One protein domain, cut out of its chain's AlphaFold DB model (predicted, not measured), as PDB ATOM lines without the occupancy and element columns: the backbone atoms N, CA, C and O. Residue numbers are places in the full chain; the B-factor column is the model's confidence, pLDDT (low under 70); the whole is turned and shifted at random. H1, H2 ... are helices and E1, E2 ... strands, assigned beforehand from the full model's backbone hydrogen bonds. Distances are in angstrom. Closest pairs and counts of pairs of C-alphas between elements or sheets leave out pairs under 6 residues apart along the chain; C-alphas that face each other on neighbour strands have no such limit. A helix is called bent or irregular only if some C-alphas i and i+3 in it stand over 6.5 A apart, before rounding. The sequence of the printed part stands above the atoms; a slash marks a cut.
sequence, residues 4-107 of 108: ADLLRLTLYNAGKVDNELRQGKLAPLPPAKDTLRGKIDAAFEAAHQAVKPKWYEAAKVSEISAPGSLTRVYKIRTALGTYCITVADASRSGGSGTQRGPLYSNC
ATOM      1  N   ALA A   4     106.978  57.453 185.314       69.44
ATOM      2  CA  ALA A   4     107.411  58.822 185.040       69.44
ATOM      3  C   ALA A   4     108.904  58.913 184.669       69.44
ATOM      4  O   ALA A   4     109.277  59.731 183.827       69.44
ATOM      5  N   ASP A   5     109.744  58.042 185.232       68.69
ATOM      6  CA  ASP A   5     111.178  58.012 184.926       68.69
ATOM      7  C   ASP A   5     111.445  57.376 183.556       68.69
ATOM      8  O   ASP A   5     112.335  57.823 182.833       68.69
ATOM      9  N   LEU A   6     110.616  56.408 183.138       60.97
ATOM     10  CA  LEU A   6     110.655  55.854 181.779       60.97
ATOM     11  C   LEU A   6     110.245  56.895 180.729       60.97
ATOM     12  O   LEU A   6     110.922  57.021 179.713       60.97
ATOM     13  N   LEU A   7     109.194  57.681 180.987       66.06
ATOM     14  CA  LEU A   7     108.779  58.771 180.093       66.06
ATOM     15  C   LEU A   7     109.831  59.887 179.996       66.06
ATOM     16  O   LEU A   7     110.022  60.482 178.938       66.06
ATOM     17  N   ARG A   8     110.555  60.165 181.083       62.38
ATOM     18  CA  ARG A   8     111.683  61.106 181.055       62.38
ATOM     19  C   ARG A   8     112.855  60.582 180.233       62.38
ATOM     20  O   ARG A   8     113.434  61.347 179.469       62.38
ATOM     21  N   LEU A   9     113.169  59.293 180.344       61.28
ATOM     22  CA  LEU A   9     114.200  58.634 179.536       61.28
ATOM     23  C   LEU A   9     113.860  58.642 178.040       61.28
ATOM     24  O   LEU A   9     114.737  58.904 177.217       61.28
ATOM     25  N   THR A  10     112.599  58.404 177.674       62.56
ATOM     26  CA  THR A  10     112.178  58.431 176.266       62.56
ATOM     27  C   THR A  10     112.226  59.842 175.681       62.56
ATOM     28  O   THR A  10     112.738  60.019 174.576       62.56
ATOM     29  N   LEU A  11     111.787  60.860 176.429       66.62
ATOM     30  CA  LEU A  11     111.863  62.261 175.998       66.62
ATOM     31  C   LEU A  11     113.308  62.777 175.916       66.62
ATOM     32  O   LEU A  11     113.650  63.483 174.969       66.62
ATOM     33  N   TYR A  12     114.169  62.398 176.865       64.56
ATOM     34  CA  TYR A  12     115.583  62.787 176.870       64.56
ATOM     35  C   TYR A  12     116.333  62.237 175.649       64.56
ATOM     36  O   TYR A  12     117.127  62.940 175.022       64.56
ATOM     37  N   ASN A  13     116.031  60.998 175.259       68.94
ATOM     38  CA  ASN A  13     116.672  60.365 174.110       68.94
ATOM     39  C   ASN A  13     116.140  60.877 172.765       68.94
ATOM     40  O   ASN A  13     116.888  60.869 171.789       68.94
ATOM     41  N   ALA A  14     114.902  61.376 172.702       71.38
ATOM     42  CA  ALA A  14     114.331  61.905 171.463       71.38
ATOM     43  C   ALA A  14     115.148  63.082 170.901       71.38
ATOM     44  O   ALA A  14     115.420  63.117 169.705       71.38
ATOM     45  N   GLY A  15     115.608  64.001 171.758       69.31
ATOM     46  CA  GLY A  15     116.432  65.141 171.335       69.31
ATOM     47  C   GLY A  15     117.837  64.745 170.871       69.31
ATOM     48  O   GLY A  15     118.376  65.342 169.942       69.31
ATOM     49  N   LYS A  16     118.427  63.710 171.481       74.19
ATOM     50  CA  LYS A  16     119.741  63.188 171.080       74.19
ATOM     51  C   LYS A  16     119.674  62.468 169.732       74.19
ATOM     52  O   LYS A  16     120.479  62.770 168.859       74.19
ATOM     53  N   VAL A  17     118.688  61.586 169.547       71.06
ATOM     54  CA  VAL A  17     118.458  60.866 168.281       71.06
ATOM     55  C   VAL A  17     118.174  61.844 167.146       71.06
ATOM     56  O   VAL A  17     118.705  61.703 166.051       71.06
ATOM     57  N   ASP A  18     117.373  62.870 167.408       72.38
ATOM     58  CA  ASP A  18     117.077  63.915 166.436       72.38
ATOM     59  C   ASP A  18     118.322  64.741 166.051       72.38
ATOM     60  O   ASP A  18     118.549  65.005 164.871       72.38
ATOM     61  N   ASN A  19     119.187  65.077 167.013       73.31
ATOM     62  CA  ASN A  19     120.459  65.754 166.737       73.31
ATOM     63  C   ASN A  19     121.433  64.865 165.934       73.31
ATOM     64  O   ASN A  19     122.071  65.329 164.986       73.31
ATOM     65  N   GLU A  20     121.506  63.573 166.270       76.50
ATOM     66  CA  GLU A  20     122.306  62.574 165.551       76.50
ATOM     67  C   GLU A  20     121.809  62.375 164.111       76.50
ATOM     68  O   GLU A  20     122.612  62.415 163.177       76.50
ATOM     69  N   LEU A  21     120.491  62.263 163.902       71.56
ATOM     70  CA  LEU A  21     119.871  62.179 162.572       71.56
ATOM     71  C   LEU A  21     120.159  63.419 161.721       71.56
ATOM     72  O   LEU A  21     120.363  63.312 160.511       71.56
ATOM     73  N   ARG A  22     120.197  64.601 162.344       69.19
ATOM     74  CA  ARG A  22     120.506  65.863 161.659       69.19
ATOM     75  C   ARG A  22     122.002  66.131 161.517       69.19
ATOM     76  O   ARG A  22     122.364  67.149 160.926       69.19
ATOM     77  N   GLN A  23     122.869  65.257 162.036       75.75
ATOM     78  CA  GLN A  23     124.327  65.424 162.012       75.75
ATOM     79  C   GLN A  23     124.772  66.808 162.531       75.75
ATOM     80  O   GLN A  23     125.684  67.426 161.980       75.75
ATOM     81  N   GLY A  24     124.077  67.353 163.537       67.12
ATOM     82  CA  GLY A  24     124.362  68.689 164.079       67.12
ATOM     83  C   GLY A  24     123.969  69.873 163.180       67.12
ATOM     84  O   GLY A  24     124.264  71.019 163.520       67.12
ATOM     85  N   LYS A  25     123.286  69.652 162.049       66.06
ATOM     86  CA  LYS A  25     122.747  70.740 161.221       66.06
ATOM     87  C   LYS A  25     121.433  71.232 161.827       66.06
ATOM     88  O   LYS A  25     120.395  70.588 161.713       66.06
ATOM     89  N   LEU A  26     121.477  72.417 162.438       62.69
ATOM     90  CA  LEU A  26     120.344  73.102 163.080       62.69
ATOM     91  C   LEU A  26     119.258  73.608 162.113       62.69
ATOM     92  O   LEU A  26     118.439  74.441 162.501       62.69
ATOM     93  N   ALA A  27     119.224  73.142 160.863       65.50
ATOM     94  CA  ALA A  27     118.152  73.528 159.958       65.50
ATOM     95  C   ALA A  27     116.805  73.094 160.577       65.50
ATOM     96  O   ALA A  27     116.661  71.921 160.941       65.50
ATOM     97  N   PRO A  28     115.837  74.015 160.743       64.69
ATOM     98  CA  PRO A  28     114.505  73.660 161.212       64.69
ATOM     99  C   PRO A  28     113.927  72.572 160.307       64.69
ATOM    100  O   PRO A  28     114.044  72.685 159.082       64.69
ATOM    101  N   LEU A  29     113.309  71.527 160.876       65.50
ATOM    102  CA  LEU A  29     112.595  70.580 160.025       65.50
ATOM    103  C   LEU A  29     111.510  71.340 159.263       65.50
ATOM    104  O   LEU A  29     110.759  72.099 159.887       65.50
ATOM    105  N   PRO A  30     111.384  71.115 157.947       64.62
ATOM    106  CA  PRO A  30     110.200  71.567 157.252       64.62
ATOM    107  C   PRO A  30     108.987  70.915 157.933       64.62
ATOM    108  O   PRO A  30     109.031  69.717 158.245       64.62
ATOM    109  N   PRO A  31     107.921  71.677 158.224       66.81
ATOM    110  CA  PRO A  31     106.742  71.120 158.860       66.81
ATOM    111  C   PRO A  31     106.202  69.977 158.005       66.81
ATOM    112  O   PRO A  31     106.153  70.067 156.776       66.81
ATOM    113  N   ALA A  32     105.807  68.884 158.661       66.19
ATOM    114  CA  ALA A  32     105.233  67.743 157.965       66.19
ATOM    115  C   ALA A  32     104.039  68.214 157.119       66.19
ATOM    116  O   ALA A  32     103.137  68.882 157.636       66.19
ATOM    117  N   LYS A  33     104.050  67.887 155.820       64.94
ATOM    118  CA  LYS A  33     103.087  68.394 154.823       64.94
ATOM    119  C   LYS A  33     101.627  68.099 155.191       64.94
ATOM    120  O   LYS A  33     100.738  68.861 154.826       64.94
ATOM    121  N   ASP A  34     101.398  67.038 155.960       74.19
ATOM    122  CA  ASP A  34     100.066  66.603 156.386       74.19
ATOM    123  C   ASP A  34      99.515  67.395 157.580       74.19
ATOM    124  O   ASP A  34      98.309  67.385 157.837       74.19
ATOM    125  N   THR A  35     100.376  68.124 158.295       81.38
ATOM    126  CA  THR A  35      99.957  69.004 159.390       81.38
ATOM    127  C   THR A  35      99.318  70.280 158.845       81.38
ATOM    128  O   THR A  35      99.669  70.758 157.766       81.38
ATOM    129  N   LEU A  36      98.405  70.886 159.613       82.75
ATOM    130  CA  LEU A  36      97.775  72.163 159.250       82.75
ATOM    131  C   LEU A  36      98.815  73.240 158.899       82.75
ATOM    132  O   LEU A  36      98.641  73.975 157.933       82.75
ATOM    133  N   ARG A  37      99.919  73.291 159.654       80.38
ATOM    134  CA  ARG A  37     101.011  74.241 159.424       80.38
ATOM    135  C   ARG A  37     101.721  73.988 158.093       80.38
ATOM    136  O   ARG A  37     101.889  74.925 157.328       80.38
ATOM    137  N   GLY A  38     102.014  72.727 157.769       85.00
ATOM    138  CA  GLY A  38     102.584  72.355 156.470       85.00
ATOM    139  C   GLY A  38     101.678  72.717 155.289       85.00
ATOM    140  O   GLY A  38     102.162  73.207 154.272       85.00
ATOM    141  N   LYS A  39     100.356  72.555 155.432       85.25
ATOM    142  CA  LYS A  39      99.384  72.965 154.401       85.25
ATOM    143  C   LYS A  39      99.342  74.480 154.204       85.25
ATOM    144  O   LYS A  39      99.264  74.939 153.068       85.25
ATOM    145  N   ILE A  40      99.395  75.244 155.295       88.12
ATOM    146  CA  ILE A  40      99.438  76.711 155.249       88.12
ATOM    147  C   ILE A  40     100.727  77.185 154.574       88.12
ATOM    148  O   ILE A  40     100.661  77.995 153.654       88.12
ATOM    149  N   ASP A  41     101.879  76.642 154.968       85.50
ATOM    150  CA  ASP A  41     103.169  77.013 154.382       85.50
ATOM    151  C   ASP A  41     103.220  76.672 152.883       85.50
ATOM    152  O   ASP A  41     103.616  77.512 152.075       85.50
ATOM    153  N   ALA A  42     102.706  75.503 152.485       85.50
ATOM    154  CA  ALA A  42     102.578  75.127 151.078       85.50
ATOM    155  C   ALA A  42     101.645  76.070 150.297       85.50
ATOM    156  O   ALA A  42     101.930  76.422 149.152       85.50
ATOM    157  N   ALA A  43     100.538  76.508 150.905       85.00
ATOM    158  CA  ALA A  43      99.630  77.470 150.288       85.00
ATOM    159  C   ALA A  43     100.293  78.845 150.106       85.00
ATOM    160  O   ALA A  43     100.144  79.462 149.049       85.00
ATOM    161  N   PHE A  44     101.065  79.309 151.094       86.12
ATOM    162  CA  PHE A  44     101.840  80.545 150.979       86.12
ATOM    163  C   PHE A  44     102.921  80.445 149.908       86.12
ATOM    164  O   PHE A  44     103.099  81.387 149.137       86.12
ATOM    165  N   GLU A  45     103.605  79.308 149.815       84.94
ATOM    166  CA  GLU A  45     104.607  79.077 148.781       84.94
ATOM    167  C   GLU A  45     103.974  79.082 147.382       84.94
ATOM    168  O   GLU A  45     104.461  79.772 146.483       84.94
ATOM    169  N   ALA A  46     102.832  78.410 147.207       84.56
ATOM    170  CA  ALA A  46     102.085  78.416 145.953       84.56
ATOM    171  C   ALA A  46     101.610  79.828 145.566       84.56
ATOM    172  O   ALA A  46     101.789  80.261 144.424       84.56
ATOM    173  N   ALA A  47     101.071  80.590 146.522       83.56
ATOM    174  CA  ALA A  47     100.675  81.979 146.300       83.56
ATOM    175  C   ALA A  47     101.882  82.858 145.927       83.56
ATOM    176  O   ALA A  47     101.817  83.661 144.995       83.56
ATOM    177  N   HIS A  48     103.016  82.663 146.600       79.50
ATOM    178  CA  HIS A  48     104.260  83.371 146.318       79.50
ATOM    179  C   HIS A  48     104.837  83.040 144.927       79.50
ATOM    180  O   HIS A  48     105.500  83.867 144.297       79.50
ATOM    181  N   GLN A  49     104.585  81.841 144.404       78.06
ATOM    182  CA  GLN A  49     104.957  81.470 143.036       78.06
ATOM    183  C   GLN A  49     104.016  82.058 141.971       78.06
ATOM    184  O   GLN A  49     104.456  82.315 140.847       78.06
ATOM    185  N   ALA A  50     102.746  82.302 142.310       78.44
ATOM    186  CA  ALA A  50     101.765  82.882 141.395       78.44
ATOM    187  C   ALA A  50     102.005  84.381 141.138       78.44
ATOM    188  O   ALA A  50     101.805  84.866 140.019       78.44
ATOM    189  N   VAL A  51     102.463  85.112 142.157       80.31
ATOM    190  CA  VAL A  51     102.700  86.560 142.081       80.31
ATOM    191  C   VAL A  51     104.078  86.861 141.477       80.31
ATOM    192  O   VAL A  51     105.009  86.056 141.525       80.31
ATOM    193  N   LYS A  52     104.212  88.041 140.860       79.81
ATOM    194  CA  LYS A  52     105.519  88.549 140.422       79.81
ATOM    195  C   LYS A  52     106.461  88.672 141.636       79.81
ATOM    196  O   LYS A  52     105.986  89.057 142.706       79.81
ATOM    197  N   PRO A  53     107.767  88.381 141.482       82.25
ATOM    198  CA  PRO A  53     108.737  88.592 142.553       82.25
ATOM    199  C   PRO A  53     108.700  90.037 143.042       82.25
ATOM    200  O   PRO A  53     108.408  90.951 142.273       82.25
ATOM    201  N   LYS A  54     109.009  90.268 144.311       83.62
ATOM    202  CA  LYS A  54     109.165  91.629 144.834       83.62
ATOM    203  C   LYS A  54     110.473  92.245 144.339       83.62
ATOM    204  O   LYS A  54     111.375  91.543 143.898       83.62
ATOM    205  N   TRP A  55     110.593  93.569 144.413       79.38
ATOM    206  CA  TRP A  55     111.762  94.300 143.892       79.38
ATOM    207  C   TRP A  55     113.085  93.935 144.583       79.38
ATOM    208  O   TRP A  55     114.144  94.117 143.991       79.38
ATOM    209  N   TYR A  56     113.018  93.399 145.803       81.88
ATOM    210  CA  TYR A  56     114.162  92.912 146.578       81.88
ATOM    211  C   TYR A  56     114.392  91.396 146.453       81.88
ATOM    212  O   TYR A  56     115.328  90.864 147.045       81.88
ATOM    213  N   GLU A  57     113.530  90.678 145.730       82.31
ATOM    214  CA  GLU A  57     113.656  89.235 145.524       82.31
ATOM    215  C   GLU A  57     114.429  88.938 144.238       82.31
ATOM    216  O   GLU A  57     114.341  89.665 143.246       82.31
ATOM    217  N   ALA A  58     115.181  87.838 144.247       83.69
ATOM    218  CA  ALA A  58     115.909  87.392 143.069       83.69
ATOM    219  C   ALA A  58     114.953  87.061 141.910       83.69
ATOM    220  O   ALA A  58     113.839  86.562 142.102       83.69
ATOM    221  N   ALA A  59     115.417  87.310 140.686       83.81
ATOM    222  CA  ALA A  59     114.671  86.963 139.487       83.81
ATOM    223  C   ALA A  59     114.485  85.440 139.383       83.81
ATOM    224  O   ALA A  59     115.434  84.673 139.554       83.81
ATOM    225  N   LYS A  60     113.267  84.996 139.061       84.12
ATOM    226  CA  LYS A  60     112.975  83.578 138.810       84.12
ATOM    227  C   LYS A  60     113.255  83.275 137.342       84.12
ATOM    228  O   LYS A  60     112.632  83.880 136.469       84.12
ATOM    229  N   VAL A  61     114.172  82.349 137.080       86.12
ATOM    230  CA  VAL A  61     114.543  81.912 135.728       86.12
ATOM    231  C   VAL A  61     113.968  80.520 135.486       86.12
ATOM    232  O   VAL A  61     114.254  79.597 136.242       86.12
ATOM    233  N   SER A  62     113.151  80.367 134.446       85.25
ATOM    234  CA  SER A  62     112.594  79.080 134.020       85.25
ATOM    235  C   SER A  62     112.888  78.848 132.544       85.25
ATOM    236  O   SER A  62     112.616  79.720 131.720       85.25
ATOM    237  N   GLU A  63     113.417  77.681 132.202       84.38
ATOM    238  CA  GLU A  63     113.634  77.285 130.812       84.38
ATOM    239  C   GLU A  63     112.309  76.822 130.181       84.38
ATOM    240  O   GLU A  63     111.602  76.003 130.762       84.38
ATOM    241  N   ILE A  64     111.950  77.385 129.021       82.00
ATOM    242  CA  ILE A  64     110.740  77.029 128.253       82.00
ATOM    243  C   ILE A  64     111.090  76.196 127.005       82.00
ATOM    244  O   ILE A  64     110.195  75.737 126.298       82.00
ATOM    245  N   SER A  65     112.375  76.017 126.681       75.50
ATOM    246  CA  SER A  65     112.783  75.260 125.491       75.50
ATOM    247  C   SER A  65     112.303  73.811 125.542       75.50
ATOM    248  O   SER A  65     112.324  73.165 126.590       75.50
ATOM    249  N   ALA A  66     111.915  73.279 124.380       75.44
ATOM    250  CA  ALA A  66     111.692  71.850 124.232       75.44
ATOM    251  C   ALA A  66     113.028  71.100 124.416       75.44
ATOM    252  O   ALA A  66     114.063  71.573 123.935       75.44
ATOM    253  N   PRO A  67     113.041  69.925 125.069       63.69
ATOM    254  CA  PRO A  67     114.263  69.146 125.230       63.69
ATOM    255  C   PRO A  67     114.800  68.740 123.847       63.69
ATOM    256  O   PRO A  67     114.170  67.966 123.132       63.69
ATOM    257  N   GLY A  68     115.948  69.302 123.453       65.06
ATOM    258  CA  GLY A  68     116.580  69.074 122.147       65.06
ATOM    259  C   GLY A  68     116.400  70.196 121.114       65.06
ATOM    260  O   GLY A  68     116.859  70.048 119.981       65.06
ATOM    261  N   SER A  69     115.768  71.323 121.464       65.12
ATOM    262  CA  SER A  69     115.727  72.485 120.572       65.12
ATOM    263  C   SER A  69     117.094  73.167 120.478       65.12
ATOM    264  O   SER A  69     117.683  73.514 121.493       65.12
ATOM    265  N   LEU A  70     117.537  73.456 119.249       67.50
ATOM    266  CA  LEU A  70     118.783  74.180 118.916       67.50
ATOM    267  C   LEU A  70     118.868  75.609 119.499       67.50
ATOM    268  O   LEU A  70     119.881  76.297 119.371       67.50
ATOM    269  N   THR A  71     117.766  76.102 120.055       73.62
ATOM    270  CA  THR A  71     117.647  77.418 120.677       73.62
ATOM    271  C   THR A  71     117.073  77.225 122.067       73.62
ATOM    272  O   THR A  71     115.976  76.686 122.212       73.62
ATOM    273  N   ARG A  72     117.809  77.668 123.084       81.31
ATOM    274  CA  ARG A  72     117.359  77.648 124.475       81.31
ATOM    275  C   ARG A  72     116.630  78.940 124.780       81.31
ATOM    276  O   ARG A  72     117.132  80.021 124.467       81.31
ATOM    277  N   VAL A  73     115.447  78.834 125.374       84.81
ATOM    278  CA  VAL A  73     114.618  79.994 125.712       84.81
ATOM    279  C   VAL A  73     114.416  80.042 127.216       84.81
ATOM    280  O   VAL A  73     113.810  79.146 127.801       84.81
ATOM    281  N   TYR A  74     114.894  81.114 127.839       85.25
ATOM    282  CA  TYR A  74     114.767  81.357 129.270       85.25
ATOM    283  C   TYR A  74     113.717  82.436 129.527       85.25
ATOM    284  O   TYR A  74     113.863  83.566 129.066       85.25
ATOM    285  N   LYS A  75     112.680  82.114 130.303       88.31
ATOM    286  CA  LYS A  75     111.739  83.088 130.869       88.31
ATOM    287  C   LYS A  75     112.286  83.594 132.184       88.31
ATOM    288  O   LYS A  75     112.453  82.825 133.129       88.31
ATOM    289  N   ILE A  76     112.522  84.894 132.253       87.06
ATOM    290  CA  ILE A  76     112.976  85.571 133.458       87.06
ATOM    291  C   ILE A  76     111.818  86.402 133.992       87.06
ATOM    292  O   ILE A  76     111.305  87.297 133.318       87.06
ATOM    293  N   ARG A  77     111.380  86.089 135.211       86.50
ATOM    294  CA  ARG A  77     110.360  86.848 135.938       86.50
ATOM    295  C   ARG A  77     111.062  87.709 136.978       86.50
ATOM    296  O   ARG A  77     111.733  87.189 137.864       86.50
ATOM    297  N   THR A  78     110.885  89.018 136.864       85.19
ATOM    298  CA  THR A  78     111.370  90.027 137.812       85.19
ATOM    299  C   THR A  78     110.191  90.800 138.395       85.19
ATOM    300  O   THR A  78     109.051  90.638 137.951       85.19
ATOM    301  N   ALA A  79     110.463  91.674 139.360       82.62
ATOM    302  CA  ALA A  79     109.453  92.574 139.909       82.62
ATOM    303  C   ALA A  79     108.887  93.561 138.889       82.62
ATOM    304  O   ALA A  79     107.705  93.897 138.934       82.62
ATOM    305  N   LEU A  80     109.725  93.997 137.947       82.12
ATOM    306  CA  LEU A  80     109.366  94.997 136.944       82.12
ATOM    307  C   LEU A  80     108.646  94.377 135.742       82.12
ATOM    308  O   LEU A  80     107.881  95.051 135.058       82.12
ATOM    309  N   GLY A  81     108.836  93.080 135.495       82.31
ATOM    310  CA  GLY A  81     108.211  92.412 134.364       82.31
ATOM    311  C   GLY A  81     108.786  91.038 134.061       82.31
ATOM    312  O   GLY A  81     109.658  90.517 134.758       82.31
ATOM    313  N   THR A  82     108.263  90.444 132.998       86.81
ATOM    314  CA  THR A  82     108.700  89.147 132.485       86.81
ATOM    315  C   THR A  82     109.304  89.329 131.105       86.81
ATOM    316  O   THR A  82     108.637  89.873 130.229       86.81
ATOM    317  N   TYR A  83     110.528  88.857 130.907       87.06
ATOM    318  CA  TYR A  83     111.210  88.925 129.618       87.06
ATOM    319  C   TYR A  83     111.863  87.588 129.278       87.06
ATOM    320  O   TYR A  83     112.173  86.785 130.162       87.06
ATOM    321  N   CYS A  84     112.017  87.341 127.982       88.69
ATOM    322  CA  CYS A  84     112.551  86.106 127.439       88.69
ATOM    323  C   CYS A  84     113.942  86.363 126.872       88.69
ATOM    324  O   CYS A  84     114.149  87.338 126.150       88.69
ATOM    325  N   ILE A  85     114.885  85.482 127.201       87.00
ATOM    326  CA  ILE A  85     116.208  85.445 126.587       87.00
ATOM    327  C   ILE A  85     116.277  84.206 125.706       87.00
ATOM    328  O   ILE A  85     116.112  83.090 126.201       87.00
ATOM    329  N   THR A  86     116.563  84.388 124.420       84.25
ATOM    330  CA  THR A  86     116.873  83.271 123.523       84.25
ATOM    331  C   THR A  86     118.377  83.194 123.289       84.25
ATOM    332  O   THR A  86     118.994  84.178 122.870       84.25
ATOM    333  N   VAL A  87     118.954  82.020 123.531       81.69
ATOM    334  CA  VAL A  87     120.372  81.722 123.321       81.69
ATOM    335  C   VAL A  87     120.476  80.597 122.293       81.69
ATOM    336  O   VAL A  87     119.889  79.531 122.473       81.69
ATOM    337  N   ALA A  88     121.195  80.836 121.195       75.31
ATOM    338  CA  ALA A  88     121.502  79.794 120.219       75.31
ATOM    339  C   ALA A  88     122.654  78.918 120.738       75.31
ATOM    340  O   ALA A  88     123.629  79.443 121.279       75.31
ATOM    341  N   ASP A  89     122.554  77.596 120.580       65.31
ATOM    342  CA  ASP A  89     123.613  76.683 121.018       65.31
ATOM    343  C   ASP A  89     124.909  76.906 120.213       65.31
ATOM    344  O   ASP A  89     124.931  76.853 118.980       65.31
ATOM    345  N   ALA A  90     126.022  77.123 120.922       59.53
ATOM    346  CA  ALA A  90     127.329  77.426 120.329       59.53
ATOM    347  C   ALA A  90     127.956  76.250 119.547       59.53
ATOM    348  O   ALA A  90     128.898  76.443 118.783       59.53
ATOM    349  N   SER A  91     127.436  75.027 119.699       55.66
ATOM    350  CA  SER A  91     127.998  73.812 119.086       55.66
ATOM    351  C   SER A  91     127.783  73.706 117.571       55.66
ATOM    352  O   SER A  91     128.329  72.796 116.947       55.66
ATOM    353  N   ARG A  92     127.022  74.625 116.959       50.81
ATOM    354  CA  ARG A  92     126.760  74.634 115.510       50.81
ATOM    355  C   ARG A  92     127.169  75.920 114.791       50.81
ATOM    356  O   ARG A  92     126.913  76.029 113.596       50.81
ATOM    357  N   SER A  93     127.855  76.859 115.453       51.53
ATOM    358  CA  SER A  93     128.463  78.015 114.774       51.53
ATOM    359  C   SER A  93     129.755  77.616 114.041       51.53
ATOM    360  O   SER A  93     130.831  78.154 114.291       51.53
ATOM    361  N   GLY A  94     129.657  76.621 113.160       48.75
ATOM    362  CA  GLY A  94     130.633  76.354 112.114       48.75
ATOM    363  C   GLY A  94     130.191  77.105 110.865       48.75
ATOM    364  O   GLY A  94     129.326  76.624 110.141       48.75
ATOM    365  N   GLY A  95     130.746  78.294 110.640       41.91
ATOM    366  CA  GLY A  95     130.490  79.078 109.431       41.91
ATOM    367  C   GLY A  95     130.162  80.541 109.717       41.91
ATOM    368  O   GLY A  95     129.219  80.853 110.431       41.91
ATOM    369  N   SER A  96     130.993  81.414 109.151       49.94
ATOM    370  CA  SER A  96     130.879  82.870 109.016       49.94
ATOM    371  C   SER A  96     129.521  83.519 109.334       49.94
ATOM    372  O   SER A  96     128.533  83.266 108.646       49.94
ATOM    373  N   GLY A  97     129.523  84.487 110.256       44.12
ATOM    374  CA  GLY A  97     128.472  85.505 110.346       44.12
ATOM    375  C   GLY A  97     127.967  85.761 111.760       44.12
ATOM    376  O   GLY A  97     127.016  85.128 112.195       44.12
ATOM    377  N   THR A  98     128.580  86.748 112.424       46.00
ATOM    378  CA  THR A  98     128.052  87.479 113.592       46.00
ATOM    379  C   THR A  98     127.731  86.624 114.829       46.00
ATOM    380  O   THR A  98     126.729  85.918 114.882       46.00
ATOM    381  N   GLN A  99     128.525  86.773 115.898       52.41
ATOM    382  CA  GLN A  99     128.097  86.417 117.257       52.41
ATOM    383  C   GLN A  99     126.810  87.193 117.575       52.41
ATOM    384  O   GLN A  99     126.849  88.347 118.000       52.41
ATOM    385  N   ARG A 100     125.647  86.593 117.302       57.78
ATOM    386  CA  ARG A 100     124.361  87.149 117.709       57.78
ATOM    387  C   ARG A 100     124.281  86.937 119.212       57.78
ATOM    388  O   ARG A 100     124.098  85.813 119.670       57.78
ATOM    389  N   GLY A 101     124.518  88.011 119.961       63.88
ATOM    390  CA  GLY A 101     124.333  88.031 121.406       63.88
ATOM    391  C   GLY A 101     122.913  87.606 121.807       63.88
ATOM    392  O   GLY A 101     122.049  87.436 120.942       63.88
ATOM    393  N   PRO A 102     122.657  87.426 123.111       70.69
ATOM    394  CA  PRO A 102     121.336  87.052 123.602       70.69
ATOM    395  C   PRO A 102     120.273  88.013 123.060       70.69
ATOM    396  O   PRO A 102     120.387  89.231 123.206       70.69
ATOM    397  N   LEU A 103     119.247  87.459 122.414       78.31
ATOM    398  CA  LEU A 103     118.103  88.239 121.952       78.31
ATOM    399  C   LEU A 103     117.096  88.327 123.098       78.31
ATOM    400  O   LEU A 103     116.732  87.310 123.696       78.31
ATOM    401  N   TYR A 104     116.657  89.550 123.386       79.69
ATOM    402  CA  TYR A 104     115.664  89.852 124.409       79.69
ATOM    403  C   TYR A 104     114.319  90.118 123.737       79.69
ATOM    404  O   TYR A 104     114.221  90.967 122.850       79.69
ATOM    405  N   SER A 105     113.280  89.407 124.157       80.62
ATOM    406  CA  SER A 105     111.917  89.603 123.662       80.62
ATOM    407  C   SER A 105     110.905  89.581 124.805       80.62
ATOM    408  O   SER A 105     111.179  89.092 125.906       80.62
ATOM    409  N   ASN A 106     109.713  90.120 124.552       77.81
ATOM    410  CA  ASN A 106     108.592  89.935 125.466       77.81
ATOM    411  C   ASN A 106     108.161  88.466 125.411       77.81
ATOM    412  O   ASN A 106     107.908  87.932 124.331       77.81
ATOM    413  N   CYS A 107     108.106  87.810 126.571       70.25
ATOM    414  CA  CYS A 107     107.612  86.439 126.641       70.25
ATOM    415  C   CYS A 107     106.111  86.380 126.330       70.25
ATOM    416  O   CYS A 107     105.387  87.259 126.809       70.25
TER     417      CYS A 107
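AT A GLANCE: This is residues 4 to 107 of the 108 residues of an uncharacterized protein of Massilia sp. Root418 (UniProt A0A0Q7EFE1). The parts are strung out one after another along a rod: a helix standing free at one end, H1, then a second helix, H2, and at the other end a small twisted sheet of four strands, beyond which the loop of residues 93 to 98 sticks out. The helices cover neither face of the sheet, and H1 is an arm with a long link behind it. The printed part has 104 residues, with two named helices and then four named strands, of mixed class; the sheet's order is E1, E2, E3, E4, all antiparallel. The whole is extended, with a radius of gyration of the C-alphas of 24.1 A and spans of 82 by 31 by 24 A.

IN THESE COORDINATES: Find C-alpha 4 at (107.411, 58.822, 185.040); from there H1, residues 4 to 21, runs 25.9 A to C-alpha 21. H1 is neither bent nor irregular, but only just: C-alphas 12 and 15 are 6.1 A apart. Go on to C-alpha 36 at (97.775, 72.163, 159.250), where H2, residues 36 to 50, begins its 21.2 A. Next come the strands: E1, residues 60 to 63, 10.2 A; E2, residues 71 to 77, 19.4 A; E3, residues 82 to 88, 20.0 A; and E4, residues 103 to 106, 10.3 A, ending at C-alpha 106 at (108.592, 89.935, 125.466).

HOW THE PARTS SIT: Start at H1, which is apart from H2 and from each of the four strands. H2 is not on the sheet, with 1 pair of C-alphas within 10 A. In H2 every O i to N i+4 pair is within hydrogen-bond range; in H1 12 of 14 are. E1 to E4 form a meander, each strand the antiparallel neighbour of the one before. In the hairpin of E1 and E2, look at N 62 and O 75, 2.9 A apart; the strands' directions differ by 158 degrees. In the hairpin of E2 and E3, at 160 degrees, N 74 and O 85 are 2.8 A apart. In the hairpin of E3 and E4, at 149 degrees, N 84 and O 105 are 2.8 A apart. E1 and E4 are the edge strands, and from edge to edge the strands' lines turn by 72 degrees.

THE WHOLE: The two C-alphas farthest apart are those of Ala 4 and Ser 96, at 83.1 A. The printed part has no cut. The links H1 to H2 and E3 to E4 are long, with 14 residues each. The mean pLDDT of the printed part is 73.7; look for values under 70 at residues 4 to 13, 15, 22, 24 to 33, 67 to 70 and 89 to 101.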